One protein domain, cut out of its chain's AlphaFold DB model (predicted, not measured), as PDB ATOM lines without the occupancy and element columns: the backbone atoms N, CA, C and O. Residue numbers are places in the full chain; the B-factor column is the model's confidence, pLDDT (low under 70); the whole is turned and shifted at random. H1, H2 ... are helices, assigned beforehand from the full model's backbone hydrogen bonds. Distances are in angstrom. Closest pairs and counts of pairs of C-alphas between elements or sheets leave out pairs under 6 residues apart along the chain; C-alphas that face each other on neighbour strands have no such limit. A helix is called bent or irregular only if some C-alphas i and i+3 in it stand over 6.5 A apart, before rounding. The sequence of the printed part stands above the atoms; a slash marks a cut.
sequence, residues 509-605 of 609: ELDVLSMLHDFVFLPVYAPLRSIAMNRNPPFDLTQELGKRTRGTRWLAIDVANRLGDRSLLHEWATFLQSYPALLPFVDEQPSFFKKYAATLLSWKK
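Overview. This is residues 509 to 605 of the 609 residues of a protein of Candidatus Nitrotoga sp. MKT (UniProt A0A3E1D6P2). One long helix, H3, makes a spine; H1 and H4 run back beside it, and the short H5 packs across it. H2 turns off from H1 at one end of the long axis, while H6, after a loop, sits to one side, near H3 but touching no helix. The printed part has 97 residues, with six named helices, H1 to H6 in order, and no named strand: all helix. It is only just compact, close to loose, with a radius of gyration of the C-alphas of 14.6 A, and spans 45 by 29 by 28 A.

Arrangement. H1, residues 509 to 521, and H2, residues 523 to 534, touch only at the corner, C-alphas 519 and 525 being closest at 5.3 A. The hub is H3, residues 541 to 563; H1 touches it at a shallow tilt of 19 degrees, opposite ways, closest at C-alphas 516 and 545, 5.9 A. H4, residues 567 to 578, forms a helical hairpin with H3, closest at C-alphas 556 and 568, 5.9 A. H5, residues 580 to 586, touches H3 about perpendicular, at 75 degrees, closest at C-alphas 546 and 585, 5.0 A. H6, residues 597 to 605, is near H3, and apart from H1, H2, H4 and H5. Each O i to N i+4 pair is within hydrogen-bond range in H1, H3 and H4, but 6 of 8 in H2, 3 of 5 in H6 and 0 of 3 in H5, where 3 of 4 O i to N i+3 pairs are.

Along the chain. H1 begins at C-alpha 509 (-24.216, 37.654, -12.718) and measures 18.2 A, H2 17.3 A, H3 32.0 A, H4 16.7 A, H5 10.5 A and H6 13.8 A, ending at C-alpha 605 (-36.217, 44.503, -16.467). H2 is irregular, with C-alphas 524 and 527 7.6 A apart, and H5 only just, with 581 and 584 7.0 A apart.

Size, cuts and confidence. C-alphas 534 and 564 are farthest apart, 45.2 A. The printed part has no cut and no long link. Residues 587 to 605 are under pLDDT 70.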
ATOM      1  N   GLU A 509     -24.242  38.968 -12.061       84.88
ATOM      2  CA  GLU A 509     -24.216  37.654 -12.718       84.88
ATOM      3  C   GLU A 509     -23.082  36.762 -12.188       84.88
ATOM      4  O   GLU A 509     -23.232  35.540 -12.174       84.88
ATOM      5  N   LEU A 510     -21.967  37.344 -11.725       88.56
ATOM      6  CA  LEU A 510     -20.914  36.597 -11.027       88.56
ATOM      7  C   LEU A 510     -21.410  36.084  -9.672       88.56
ATOM      8  O   LEU A 510     -21.230  34.909  -9.369       88.56
ATOM      9  N   ASP A 511     -22.127  36.920  -8.924       89.69
ATOM     10  CA  ASP A 511     -22.817  36.552  -7.685       89.69
ATOM     11  C   ASP A 511     -23.749  35.342  -7.891       89.69
ATOM     12  O   ASP A 511     -23.674  34.346  -7.166       89.69
ATOM     13  N   VAL A 512     -24.591  35.386  -8.932       90.50
ATOM     14  CA  VAL A 512     -25.504  34.281  -9.275       90.50
ATOM     15  C   VAL A 512     -24.743  33.005  -9.621       90.50
ATOM     16  O   VAL A 512     -25.157  31.920  -9.207       90.50
ATOM     17  N   LEU A 513     -23.634  33.107 -10.359       92.06
ATOM     18  CA  LEU A 513     -22.789  31.952 -10.657       92.06
ATOM     19  C   LEU A 513     -22.145  31.367  -9.406       92.06
ATOM     20  O   LEU A 513     -22.153  30.147  -9.259       92.06
ATOM     21  N   SER A 514     -21.626  32.205  -8.510       91.62
ATOM     22  CA  SER A 514     -21.065  31.777  -7.228       91.62
ATOM     23  C   SER A 514     -22.103  31.042  -6.381       91.62
ATOM     24  O   SER A 514     -21.829  29.950  -5.892       91.62
ATOM     25  N   MET A 515     -23.322  31.575  -6.274       93.56
ATOM     26  CA  MET A 515     -24.412  30.922  -5.544       93.56
ATOM     27  C   MET A 515     -24.823  29.588  -6.187       93.56
ATOM     28  O   MET A 515     -24.972  28.585  -5.491       93.56
ATOM     29  N   LEU A 516     -24.996  29.537  -7.514       94.31
ATOM     30  CA  LEU A 516     -25.346  28.292  -8.211       94.31
ATOM     31  C   LEU A 516     -24.240  27.243  -8.103       94.31
ATOM     32  O   LEU A 516     -24.531  26.058  -7.942       94.31
ATOM     33  N   HIS A 517     -22.982  27.670  -8.178       93.25
ATOM     34  CA  HIS A 517     -21.838  26.814  -7.909       93.25
ATOM     35  C   HIS A 517     -21.963  26.199  -6.510       93.25
ATOM     36  O   HIS A 517     -21.905  24.978  -6.363       93.25
ATOM     37  N   ASP A 518     -22.220  27.023  -5.496       91.31
ATOM     38  CA  ASP A 518     -22.344  26.556  -4.120       91.31
ATOM     39  C   ASP A 518     -23.526  25.579  -3.959       91.31
ATOM     40  O   ASP A 518     -23.373  24.523  -3.340       91.31
ATOM     41  N   PHE A 519     -24.664  25.834  -4.617       93.94
ATOM     42  CA  PHE A 519     -25.812  24.918  -4.644       93.94
ATOM     43  C   PHE A 519     -25.474  23.550  -5.248       93.94
ATOM     44  O   PHE A 519     -25.974  22.524  -4.775       93.94
ATOM     45  N   VAL A 520     -24.629  23.509  -6.280       92.56
ATOM     46  CA  VAL A 520     -24.219  22.262  -6.941       92.56
ATOM     47  C   VAL A 520     -23.203  21.492  -6.097       92.56
ATOM     48  O   VAL A 520     -23.333  20.274  -5.957       92.56
ATOM     49  N   PHE A 521     -22.223  22.175  -5.501       86.25
ATOM     50  CA  PHE A 521     -21.033  21.509  -4.969       86.25
ATOM     51  C   PHE A 521     -20.940  21.453  -3.443       86.25
ATOM     52  O   PHE A 521     -20.384  20.486  -2.916       86.25
ATOM     53  N   LEU A 522     -21.487  22.421  -2.701       82.94
ATOM     54  CA  LEU A 522     -21.305  22.436  -1.247       82.94
ATOM     55  C   LEU A 522     -22.249  21.440  -0.544       82.94
ATOM     56  O   LEU A 522     -23.436  21.351  -0.893       82.94
ATOM     57  N   PRO A 523     -21.785  20.683   0.473       81.88
ATOM     58  CA  PRO A 523     -22.600  19.662   1.139       81.88
ATOM     59  C   PRO A 523     -23.823  20.240   1.848       81.88
ATOM     60  O   PRO A 523     -24.869  19.596   1.883       81.88
ATOM     61  N   VAL A 524     -23.723  21.480   2.338       83.38
ATOM     62  CA  VAL A 524     -24.828  22.186   2.999       83.38
ATOM     63  C   VAL A 524     -26.056  22.340   2.091       83.38
ATOM     64  O   VAL A 524     -27.169  22.398   2.592       83.38
ATOM     65  N   TYR A 525     -25.912  22.301   0.764       93.50
ATOM     66  CA  TYR A 525     -27.041  22.354  -0.176       93.50
ATOM     67  C   TYR A 525     -27.535  20.978  -0.645       93.50
ATOM     68  O   TYR A 525     -28.336  20.889  -1.576       93.50
ATOM     69  N   ALA A 526     -27.110  19.883  -0.003       90.56
ATOM     70  CA  ALA A 526     -27.616  18.546  -0.317       90.56
ATOM     71  C   ALA A 526     -29.157  18.427  -0.245       90.56
ATOM     72  O   ALA A 526     -29.715  17.811  -1.158       90.56
ATOM     73  N   PRO A 527     -29.867  19.037   0.734       95.00
ATOM     74  CA  PRO A 527     -31.333  19.023   0.742       95.00
ATOM     75  C   PRO A 527     -31.934  19.689  -0.500       95.00
ATOM     76  O   PRO A 527     -32.776  19.092  -1.170       95.00
ATOM     77  N   LEU A 528     -31.427  20.872  -0.871       96.88
ATOM     78  CA  LEU A 528     -31.862  21.608  -2.062       96.88
ATOM     79  C   LEU A 528     -31.671  20.777  -3.337       96.88
ATOM     80  O   LEU A 528     -32.590  20.677  -4.146       96.88
ATOM     81  N   ARG A 529     -30.509  20.126  -3.500       97.06
ATOM     82  CA  ARG A 529     -30.245  19.238  -4.647       97.06
ATOM     83  C   ARG A 529     -31.181  18.037  -4.686       97.06
ATOM     84  O   ARG A 529     -31.622  17.644  -5.763       97.06
ATOM     85  N   SER A 530     -31.480  17.451  -3.527       96.25
ATOM     86  CA  SER A 530     -32.407  16.323  -3.436       96.25
ATOM     87  C   SER A 530     -33.809  16.726  -3.896       96.25
ATOM     88  O   SER A 530     -34.398  16.037  -4.724       96.25
ATOM     89  N   ILE A 531     -34.307  17.872  -3.430       97.62
ATOM     90  CA  ILE A 531     -35.618  18.408  -3.819       97.62
ATOM     91  C   ILE A 531     -35.633  18.758  -5.311       97.62
ATOM     92  O   ILE A 531     -36.533  18.330  -6.031       97.62
ATOM     93  N   ALA A 532     -34.585  19.420  -5.807       97.00
ATOM     94  CA  ALA A 532     -34.447  19.755  -7.221       97.00
ATOM     95  C   ALA A 532     -34.510  18.524  -8.140       97.00
ATOM     96  O   ALA A 532     -35.157  18.581  -9.180       97.00
ATOM     97  N   MET A 533     -33.907  17.397  -7.755       95.69
ATOM     98  CA  MET A 533     -33.941  16.173  -8.567       95.69
ATOM     99  C   MET A 533     -35.231  15.360  -8.416       95.69
ATOM    100  O   MET A 533     -35.609  14.650  -9.346       95.69
ATOM    101  N   ASN A 534     -35.901  15.450  -7.266       94.88
ATOM    102  CA  ASN A 534     -37.097  14.658  -6.969       94.88
ATOM    103  C   ASN A 534     -38.414  15.349  -7.358       94.88
ATOM    104  O   ASN A 534     -39.457  14.691  -7.375       94.88
ATOM    105  N   ARG A 535     -38.393  16.651  -7.669       93.62
ATOM    106  CA  ARG A 535     -39.569  17.374  -8.173       93.62
ATOM    107  C   ARG A 535     -39.949  16.929  -9.593       93.62
ATOM    108  O   ARG A 535     -39.176  16.270 -10.284       93.62
ATOM    109  N   ASN A 536     -41.148  17.297 -10.048       90.44
ATOM    110  CA  ASN A 536     -41.648  16.943 -11.380       90.44
ATOM    111  C   ASN A 536     -42.076  18.195 -12.178       90.44
ATOM    112  O   ASN A 536     -43.079  18.810 -11.808       90.44
ATOM    113  N   PRO A 537     -41.386  18.547 -13.284       93.12
ATOM    114  CA  PRO A 537     -40.206  17.869 -13.837       93.12
ATOM    115  C   PRO A 537     -38.940  18.113 -12.993       93.12
ATOM    116  O   PRO A 537     -38.824  19.192 -12.412       93.12
ATOM    117  N   PRO A 538     -37.973  17.174 -12.959       95.44
ATOM    118  CA  PRO A 538     -36.700  17.385 -12.271       95.44
ATOM    119  C   PRO A 538     -35.976  18.636 -12.771       95.44
ATOM    120  O   PRO A 538     -35.977  18.932 -13.969       95.44
ATOM    121  N   PHE A 539     -35.322  19.343 -11.856       96.38
ATOM    122  CA  PHE A 539     -34.507  20.513 -12.145       96.38
ATOM    123  C   PHE A 539     -33.027  20.189 -11.936       96.38
ATOM    124  O   PHE A 539     -32.550  20.043 -10.810       96.38
ATOM    125  N   ASP A 540     -32.281  20.092 -13.035       95.19
ATOM    126  CA  ASP A 540     -30.850  19.817 -12.982       95.19
ATOM    127  C   ASP A 540     -30.049  21.101 -12.717       95.19
ATOM    128  O   ASP A 540     -29.765  21.892 -13.622       95.19
ATOM    129  N   LEU A 541     -29.660  21.297 -11.453       94.50
ATOM    130  CA  LEU A 541     -28.826  22.424 -11.023       94.50
ATOM    131  C   LEU A 541     -27.461  22.458 -11.730       94.50
ATOM    132  O   LEU A 541     -26.943  23.544 -11.979       94.50
ATOM    133  N   THR A 542     -26.897  21.306 -12.106       92.94
ATOM    134  CA  THR A 542     -25.625  21.240 -12.848       92.94
ATOM    135  C   THR A 542     -25.822  21.742 -14.275       92.94
ATOM    136  O   THR A 542     -25.014  22.520 -14.787       92.94
ATOM    137  N   GLN A 543     -26.930  21.349 -14.911       92.44
ATOM    138  CA  GLN A 543     -27.295  21.846 -16.235       92.44
ATOM    139  C   GLN A 543     -27.552  23.360 -16.220       92.44
ATOM    140  O   GLN A 543     -27.076  24.067 -17.116       92.44
ATOM    141  N   GLU A 544     -28.267  23.876 -15.214       94.12
ATOM    142  CA  GLU A 544     -28.506  25.317 -15.077       94.12
ATOM    143  C   GLU A 544     -27.203  26.081 -14.808       94.12
ATOM    144  O   GLU A 544     -26.967  27.106 -15.451       94.12
ATOM    145  N   LEU A 545     -26.313  25.559 -13.953       93.94
ATOM    146  CA  LEU A 545     -24.988  26.138 -13.715       93.94
ATOM    147  C   LEU A 545     -24.178  26.236 -15.013       93.94
ATOM    148  O   LEU A 545     -23.647  27.302 -15.333       93.94
ATOM    149  N   GLY A 546     -24.127  25.165 -15.810       92.00
ATOM    150  CA  GLY A 546     -23.421  25.181 -17.090       92.00
ATOM    151  C   GLY A 546     -24.034  26.159 -18.093       92.00
ATOM    152  O   GLY A 546     -23.327  26.907 -18.776       92.00
ATOM    153  N   LYS A 547     -25.369  26.226 -18.145       90.44
ATOM    154  CA  LYS A 547     -26.093  27.188 -18.983       90.44
ATOM    155  C   LYS A 547     -25.775  28.633 -18.600       90.44
ATOM    156  O   LYS A 547     -25.497  29.445 -19.486       90.44
ATOM    157  N   ARG A 548     -25.799  28.946 -17.304       91.19
ATOM    158  CA  ARG A 548     -25.490  30.277 -16.769       91.19
ATOM    159  C   ARG A 548     -24.031  30.636 -16.999       91.19
ATOM    160  O   ARG A 548     -23.773  31.719 -17.505       91.19
ATOM    161  N   THR A 549     -23.103  29.705 -16.776       92.19
ATOM    162  CA  THR A 549     -21.659  29.909 -17.000       92.19
ATOM    163  C   THR A 549     -21.386  30.385 -18.429       92.19
ATOM    164  O   THR A 549     -20.699  31.384 -18.649       92.19
ATOM    165  N   ARG A 550     -21.999  29.732 -19.428       88.81
ATOM    166  CA  ARG A 550     -21.893  30.157 -20.834       88.81
ATOM    167  C   ARG A 550     -22.534  31.522 -21.096       88.81
ATOM    168  O   ARG A 550     -21.982  32.317 -21.857       88.81
ATOM    169  N   GLY A 551     -23.688  31.790 -20.483       87.62
ATOM    170  CA  GLY A 551     -24.393  33.069 -20.593       87.62
ATOM    171  C   GLY A 551     -23.575  34.243 -20.051       87.62
ATOM    172  O   GLY A 551     -23.411  35.244 -20.749       87.62
ATOM    173  N   THR A 552     -23.000  34.096 -18.858       88.25
ATOM    174  CA  THR A 552     -22.171  35.124 -18.217       88.25
ATOM    175  C   THR A 552     -20.876  35.364 -18.986       88.25
ATOM    176  O   THR A 552     -20.495  36.516 -19.184       88.25
ATOM    177  N   ARG A 553     -20.245  34.314 -19.534       87.62
ATOM    178  CA  ARG A 553     -19.102  34.475 -20.447       87.62
ATOM    179  C   ARG A 553     -19.463  35.308 -21.675       87.62
ATOM    180  O   ARG A 553     -18.715  36.208 -22.054       87.62
ATOM    181  N   TRP A 554     -20.590  35.002 -22.321       85.56
ATOM    182  CA  TRP A 554     -21.050  35.774 -23.474       85.56
ATOM    183  C   TRP A 554     -21.308  37.235 -23.094       85.56
ATOM    184  O   TRP A 554     -20.896  38.130 -23.829       85.56
ATOM    185  N   LEU A 555     -21.925  37.478 -21.933       82.88
ATOM    186  CA  LEU A 555     -22.165  38.825 -21.426       82.88
ATOM    187  C   LEU A 555     -20.853  39.585 -21.187       82.88
ATOM    188  O   LEU A 555     -20.758  40.738 -21.599       82.88
ATOM    189  N   ALA A 556     -19.836  38.943 -20.603       82.56
ATOM    190  CA  ALA A 556     -18.514  39.543 -20.414       82.56
ATOM    191  C   ALA A 556     -17.918  40.016 -21.751       82.56
ATOM    192  O   ALA A 556     -17.469  41.153 -21.872       82.56
ATOM    193  N   ILE A 557     -17.979  39.166 -22.783       84.25
ATOM    194  CA  ILE A 557     -17.485  39.475 -24.134       84.25
ATOM    195  C   ILE A 557     -18.295  40.604 -24.781       84.25
ATOM    196  O   ILE A 557     -17.720  41.527 -25.356       84.25
ATOM    197  N   ASP A 558     -19.624  40.543 -24.707       82.38
ATOM    198  CA  ASP A 558     -20.512  41.548 -25.293       82.38
ATOM    199  C   ASP A 558     -20.313  42.928 -24.653       82.38
ATOM    200  O   ASP A 558     -20.159  43.922 -25.364       82.38
ATOM    201  N   VAL A 559     -20.273  43.000 -23.319       76.25
ATOM    202  CA  VAL A 559     -20.075  44.262 -22.596       76.25
ATOM    203  C   VAL A 559     -18.671  44.812 -22.854       76.25
ATOM    204  O   VAL A 559     -18.555  45.993 -23.180       76.25
ATOM    205  N   ALA A 560     -17.632  43.969 -22.815       80.88
ATOM    206  CA  ALA A 560     -16.264  44.383 -23.136       80.88
ATOM    207  C   ALA A 560     -16.156  44.978 -24.548       80.88
ATOM    208  O   ALA A 560     -15.541  46.025 -24.745       80.88
ATOM    209  N   ASN A 561     -16.814  44.362 -25.534       81.31
ATOM    210  CA  ASN A 561     -16.833  44.867 -26.907       81.31
ATOM    211  C   ASN A 561     -17.633  46.171 -27.047       81.31
ATOM    212  O   ASN A 561     -17.199  47.074 -27.759       81.31
ATOM    213  N   ARG A 562     -18.793  46.286 -26.384       78.38
ATOM    214  CA  ARG A 562     -19.634  47.495 -26.445       78.38
ATOM    215  C   ARG A 562     -18.990  48.700 -25.762       78.38
ATOM    216  O   ARG A 562     -19.172  49.814 -26.242       78.38
ATOM    217  N   LEU A 563     -18.279  48.484 -24.656       77.94
ATOM    218  CA  LEU A 563     -17.634  49.550 -23.882       77.94
ATOM    219  C   LEU A 563     -16.183  49.816 -24.307       77.94
ATOM    220  O   LEU A 563     -15.623  50.839 -23.925       77.94
ATOM    221  N   GLY A 564     -15.568  48.918 -25.084       77.88
ATOM    222  CA  GLY A 564     -14.138  48.984 -25.398       77.88
ATOM    223  C   GLY A 564     -13.236  48.717 -24.187       77.88
ATOM    224  O   GLY A 564     -12.043  49.005 -24.248       77.88
ATOM    225  N   ASP A 565     -13.789  48.169 -23.103       75.25
ATOM    226  CA  ASP A 565     -13.087  47.911 -21.850       75.25
ATOM    227  C   ASP A 565     -12.777  46.417 -21.697       75.25
ATOM    228  O   ASP A 565     -13.669  45.579 -21.558       75.25
ATOM    229  N   ARG A 566     -11.485  46.071 -21.731       78.56
ATOM    230  CA  ARG A 566     -11.018  44.686 -21.575       78.56
ATOM    231  C   ARG A 566     -10.922  44.234 -20.116       78.56
ATOM    232  O   ARG A 566     -10.714  43.039 -19.902       78.56
ATOM    233  N   SER A 567     -11.084  45.130 -19.139       73.19
ATOM    234  CA  SER A 567     -11.036  44.797 -17.708       73.19
ATOM    235  C   SER A 567     -12.048  43.704 -17.336       73.19
ATOM    236  O   SER A 567     -11.715  42.787 -16.595       73.19
ATOM    237  N   LEU A 568     -13.225  43.700 -17.968       71.62
ATOM    238  CA  LEU A 568     -14.285  42.708 -17.748       71.62
ATOM    239  C   LEU A 568     -13.897  41.286 -18.180       71.62
ATOM    240  O   LEU A 568     -14.327  40.301 -17.584       71.62
ATOM    241  N   LEU A 569     -13.068  41.152 -19.221       78.38
ATOM    242  CA  LEU A 569     -12.540  39.844 -19.624       78.38
ATOM    243  C   LEU A 569     -11.489  39.338 -18.636       78.38
ATOM    244  O   LEU A 569     -11.354  38.128 -18.454       78.38
ATOM    245  N   HIS A 570     -10.753  40.256 -18.011       77.50
ATOM    246  CA  HIS A 570      -9.823  39.923 -16.943       77.50
ATOM    247  C   HIS A 570     -10.578  39.517 -15.671       77.50
ATOM    248  O   HIS A 570     -10.286  38.461 -15.124       77.50
ATOM    249  N   GLU A 571     -11.612  40.264 -15.275       80.31
ATOM    250  CA  GLU A 571     -12.503  39.923 -14.156       80.31
ATOM    251  C   GLU A 571     -13.123  38.527 -14.332       80.31
ATOM    252  O   GLU A 571     -13.053  37.699 -13.425       80.31
ATOM    253  N   TRP A 572     -13.621  38.208 -15.534       84.44
ATOM    254  CA  TRP A 572     -14.093  36.863 -15.876       84.44
ATOM    255  C   TRP A 572     -13.017  35.781 -15.700       84.44
ATOM    256  O   TRP A 572     -13.284  34.704 -15.164       84.44
ATOM    257  N   ALA A 573     -11.800  36.035 -16.187       78.56
ATOM    258  CA  ALA A 573     -10.703  35.077 -16.095       78.56
ATOM    259  C   ALA A 573     -10.309  34.822 -14.631       78.56
ATOM    260  O   ALA A 573     -10.148  33.668 -14.236       78.56
ATOM    261  N   THR A 574     -10.222  35.879 -13.824       77.75
ATOM    262  CA  THR A 574      -9.956  35.812 -12.380       77.75
ATOM    263  C   THR A 574     -11.074  35.073 -11.639       77.75
ATOM    264  O   THR A 574     -10.807  34.233 -10.775       77.75
ATOM    265  N   PHE A 575     -12.333  35.296 -12.027       84.62
ATOM    266  CA  PHE A 575     -13.469  34.544 -11.499       84.62
ATOM    267  C   PHE A 575     -13.336  33.040 -11.782       84.62
ATOM    268  O   PHE A 575     -13.434  32.228 -10.866       84.62
ATOM    269  N   LEU A 576     -13.025  32.642 -13.022       82.25
ATOM    270  CA  LEU A 576     -12.828  31.228 -13.370       82.25
ATOM    271  C   LEU A 576     -11.650  30.574 -12.633       82.25
ATOM    272  O   LEU A 576     -11.720  29.387 -12.322       82.25
ATOM    273  N   GLN A 577     -10.590  31.325 -12.321       74.56
ATOM    274  CA  GLN A 577      -9.490  30.824 -11.487       74.56
ATOM    275  C   GLN A 577      -9.947  30.498 -10.059       74.56
ATOM    276  O   GLN A 577      -9.435  29.556  -9.458       74.56
ATOM    277  N   SER A 578     -10.934  31.236  -9.546       74.19
ATOM    278  CA  SER A 578     -11.532  31.003  -8.224       74.19
ATOM    279  C   SER A 578     -12.551  29.852  -8.226       74.19
ATOM    280  O   SER A 578     -12.795  29.240  -7.184       74.19
ATOM    281  N   TYR A 579     -13.115  29.526  -9.396       80.38
ATOM    282  CA  TYR A 579     -14.116  28.472  -9.596       80.38
ATOM    283  C   TYR A 579     -13.757  27.485 -10.736       80.38
ATOM    284  O   TYR A 579     -14.503  27.372 -11.714       80.38
ATOM    285  N   PRO A 580     -12.641  26.728 -10.638       76.31
ATOM    286  CA  PRO A 580     -12.184  25.828 -11.702       76.31
ATOM    287  C   PRO A 580     -13.195  24.754 -12.127       76.31
ATOM    288  O   PRO A 580     -13.184  24.339 -13.287       76.31
ATOM    289  N   ALA A 581     -14.121  24.361 -11.246       79.62
ATOM    290  CA  ALA A 581     -15.238  23.468 -11.568       79.62
ATOM    291  C   ALA A 581     -16.150  23.995 -12.700       79.62
ATOM    292  O   ALA A 581     -16.908  23.225 -13.287       79.62
ATOM    293  N   LEU A 582     -16.067  25.288 -13.041       85.31
ATOM    294  CA  LEU A 582     -16.818  25.895 -14.140       85.31
ATOM    295  C   LEU A 582     -16.144  25.748 -15.511       85.31
ATOM    296  O   LEU A 582     -16.819  25.903 -16.531       85.31
ATOM    297  N   LEU A 583     -14.842  25.434 -15.561       79.94
ATOM    298  CA  LEU A 583     -14.075  25.329 -16.811       79.94
ATOM    299  C   LEU A 583     -14.704  24.365 -17.834       79.94
ATOM    300  O   LEU A 583     -14.855  24.773 -18.987       79.94
ATOM    301  N   PRO A 584     -15.177  23.155 -17.461       81.56
ATOM    302  CA  PRO A 584     -15.786  22.238 -18.424       81.56
ATOM    303  C   PRO A 584     -17.008  22.820 -19.150       81.56
ATOM    304  O   PRO A 584     -17.259  22.483 -20.304       81.56
ATOM    305  N   PHE A 585     -17.761  23.728 -18.516       83.31
ATOM    306  CA  PHE A 585     -18.947  24.336 -19.129       83.31
ATOM    307  C   PHE A 585     -18.612  25.419 -20.159       83.31
ATOM    308  O   PHE A 585     -19.467  25.766 -20.982       83.31
ATOM    309  N   VAL A 586     -17.396  25.970 -20.101       78.38
ATOM    310  CA  VAL A 586     -16.913  27.044 -20.979       78.38
ATOM    311  C   VAL A 586     -16.476  26.515 -22.349       78.38
ATOM    312  O   VAL A 586     -16.604  27.243 -23.341       78.38
ATOM    313  N   ASP A 587     -16.016  25.264 -22.403       61.91
ATOM    314  CA  ASP A 587     -15.382  24.642 -23.573       61.91
ATOM    315  C   ASP A 587     -16.366  23.920 -24.523       61.91
ATOM    316  O   ASP A 587     -15.979  23.463 -25.602       61.91
ATOM    317  N   GLU A 588     -17.660  23.855 -24.187       52.34
ATOM    318  CA  GLU A 588     -18.693  23.274 -25.060       52.34
ATOM    319  C   GLU A 588     -19.029  24.189 -26.268       52.34
ATOM    320  O   GLU A 588     -19.307  25.381 -26.128       52.34
ATOM    321  N   GLN A 589     -19.006  23.613 -27.480       40.66
ATOM    322  CA  GLN A 589     -19.078  24.289 -28.792       40.66
ATOM    323  C   GLN A 589     -20.306  25.221 -29.014       40.66
ATOM    324  O   GLN A 589     -21.422  24.928 -28.577       40.66
ATOM    325  N   PRO A 590     -20.155  26.317 -29.793       42.84
ATOM    326  CA  PRO A 590     -21.135  27.400 -29.932       42.84
ATOM    327  C   PRO A 590     -22.218  27.142 -31.001       42.84
ATOM    328  O   PRO A 590     -22.309  27.877 -31.983       42.84
ATOM    329  N   SER A 591     -23.088  26.140 -30.836       38.91
ATOM    330  CA  SER A 591     -24.176  25.881 -31.808       38.91
ATOM    331  C   SER A 591     -25.592  26.282 -31.358       38.91
ATOM    332  O   SER A 591     -26.553  26.010 -32.075       38.91
ATOM    333  N   PHE A 592     -25.764  27.005 -30.238       40.31
ATOM    334  CA  PHE A 592     -27.105  27.272 -29.674       40.31
ATOM    335  C   PHE A 592     -27.434  28.742 -29.313       40.31
ATOM    336  O   PHE A 592     -28.307  29.003 -28.488       40.31
ATOM    337  N   PHE A 593     -26.786  29.750 -29.913       47.75
ATOM    338  CA  PHE A 593     -26.807  31.129 -29.369       47.75
ATOM    339  C   PHE A 593     -27.567  32.208 -30.164       47.75
ATOM    340  O   PHE A 593     -27.132  33.351 -30.245       47.75
ATOM    341  N   LYS A 594     -28.767  31.908 -30.683       37.44
ATOM    342  CA  LYS A 594     -29.718  32.967 -31.117       37.44
ATOM    343  C   LYS A 594     -31.040  33.007 -30.351       37.44
ATOM    344  O   LYS A 594     -31.671  34.055 -30.300       37.44
ATOM    345  N   LYS A 595     -31.450  31.905 -29.715       39.38
ATOM    346  CA  LYS A 595     -32.757  31.816 -29.039       39.38
ATOM    347  C   LYS A 595     -32.713  32.248 -27.565       39.38
ATOM    348  O   LYS A 595     -33.714  32.729 -27.051       39.38
ATOM    349  N   TYR A 596     -31.548  32.144 -26.915       43.72
ATOM    350  CA  TYR A 596     -31.379  32.416 -25.477       43.72
ATOM    351  C   TYR A 596     -31.145  33.894 -25.115       43.72
ATOM    352  O   TYR A 596     -31.420  34.302 -23.987       43.72
ATOM    353  N   ALA A 597     -30.702  34.718 -26.072       40.25
ATOM    354  CA  ALA A 597     -30.501  36.153 -25.857       40.25
ATOM    355  C   ALA A 597     -31.808  36.866 -25.454       40.25
ATOM    356  O   ALA A 597     -31.787  37.773 -24.628       40.25
ATOM    357  N   ALA A 598     -32.957  36.406 -25.963       36.62
ATOM    358  CA  ALA A 598     -34.266  36.968 -25.632       36.62
ATOM    359  C   ALA A 598     -34.691  36.711 -24.172       36.62
ATOM    360  O   ALA A 598     -35.380  37.545 -23.590       36.62
ATOM    361  N   THR A 599     -34.257  35.600 -23.562       39.78
ATOM    362  CA  THR A 599     -34.606  35.242 -22.178       39.78
ATOM    363  C   THR A 599     -33.716  35.965 -21.167       39.78
ATOM    364  O   THR A 599     -34.219  36.467 -20.174       39.78
ATOM    365  N   LEU A 600     -32.415  36.140 -21.430       39.09
ATOM    366  CA  LEU A 600     -31.554  36.984 -20.577       39.09
ATOM    367  C   LEU A 600     -31.959  38.474 -20.641       39.09
ATOM    368  O   LEU A 600     -31.894  39.191 -19.645       39.09
ATOM    369  N   LEU A 601     -32.466  38.938 -21.791       36.94
ATOM    370  CA  LEU A 601     -33.010  40.292 -21.960       36.94
ATOM    371  C   LEU A 601     -34.353  40.523 -21.239       36.94
ATOM    372  O   LEU A 601     -34.681  41.679 -20.972       36.94
ATOM    373  N   SER A 602     -35.125  39.483 -20.891       34.94
ATOM    374  CA  SER A 602     -36.374  39.661 -20.133       34.94
ATOM    375  C   SER A 602     -36.137  39.844 -18.629       34.94
ATOM    376  O   SER A 602     -36.899  40.561 -17.988       34.94
ATOM    377  N   TRP A 603     -35.049  39.282 -18.086       34.66
ATOM    378  CA  TRP A 603     -34.639  39.436 -16.679       34.66
ATOM    379  C   TRP A 603     -33.925  40.770 -16.406       34.66
ATOM    380  O   TRP A 603     -33.972  41.286 -15.291       34.66
ATOM    381  N   LYS A 604     -33.389  41.418 -17.453       38.88
ATOM    382  CA  LYS A 604     -32.881  42.802 -17.404       38.88
ATOM    383  C   LYS A 604     -33.907  43.823 -16.895       38.88
ATOM    384  O   LYS A 604     -33.504  44.887 -16.433       38.88
ATOM    385  N   LYS A 605     -35.212  43.545 -16.953       36.09
ATOM    386  CA  LYS A 605     -36.217  44.503 -16.467       36.09
ATOM    387  C   LYS A 605     -36.219  44.696 -14.949       36.09
ATOM    388  O   LYS A 605     -36.665  45.751 -14.541       36.09
TER     389      LYS A 605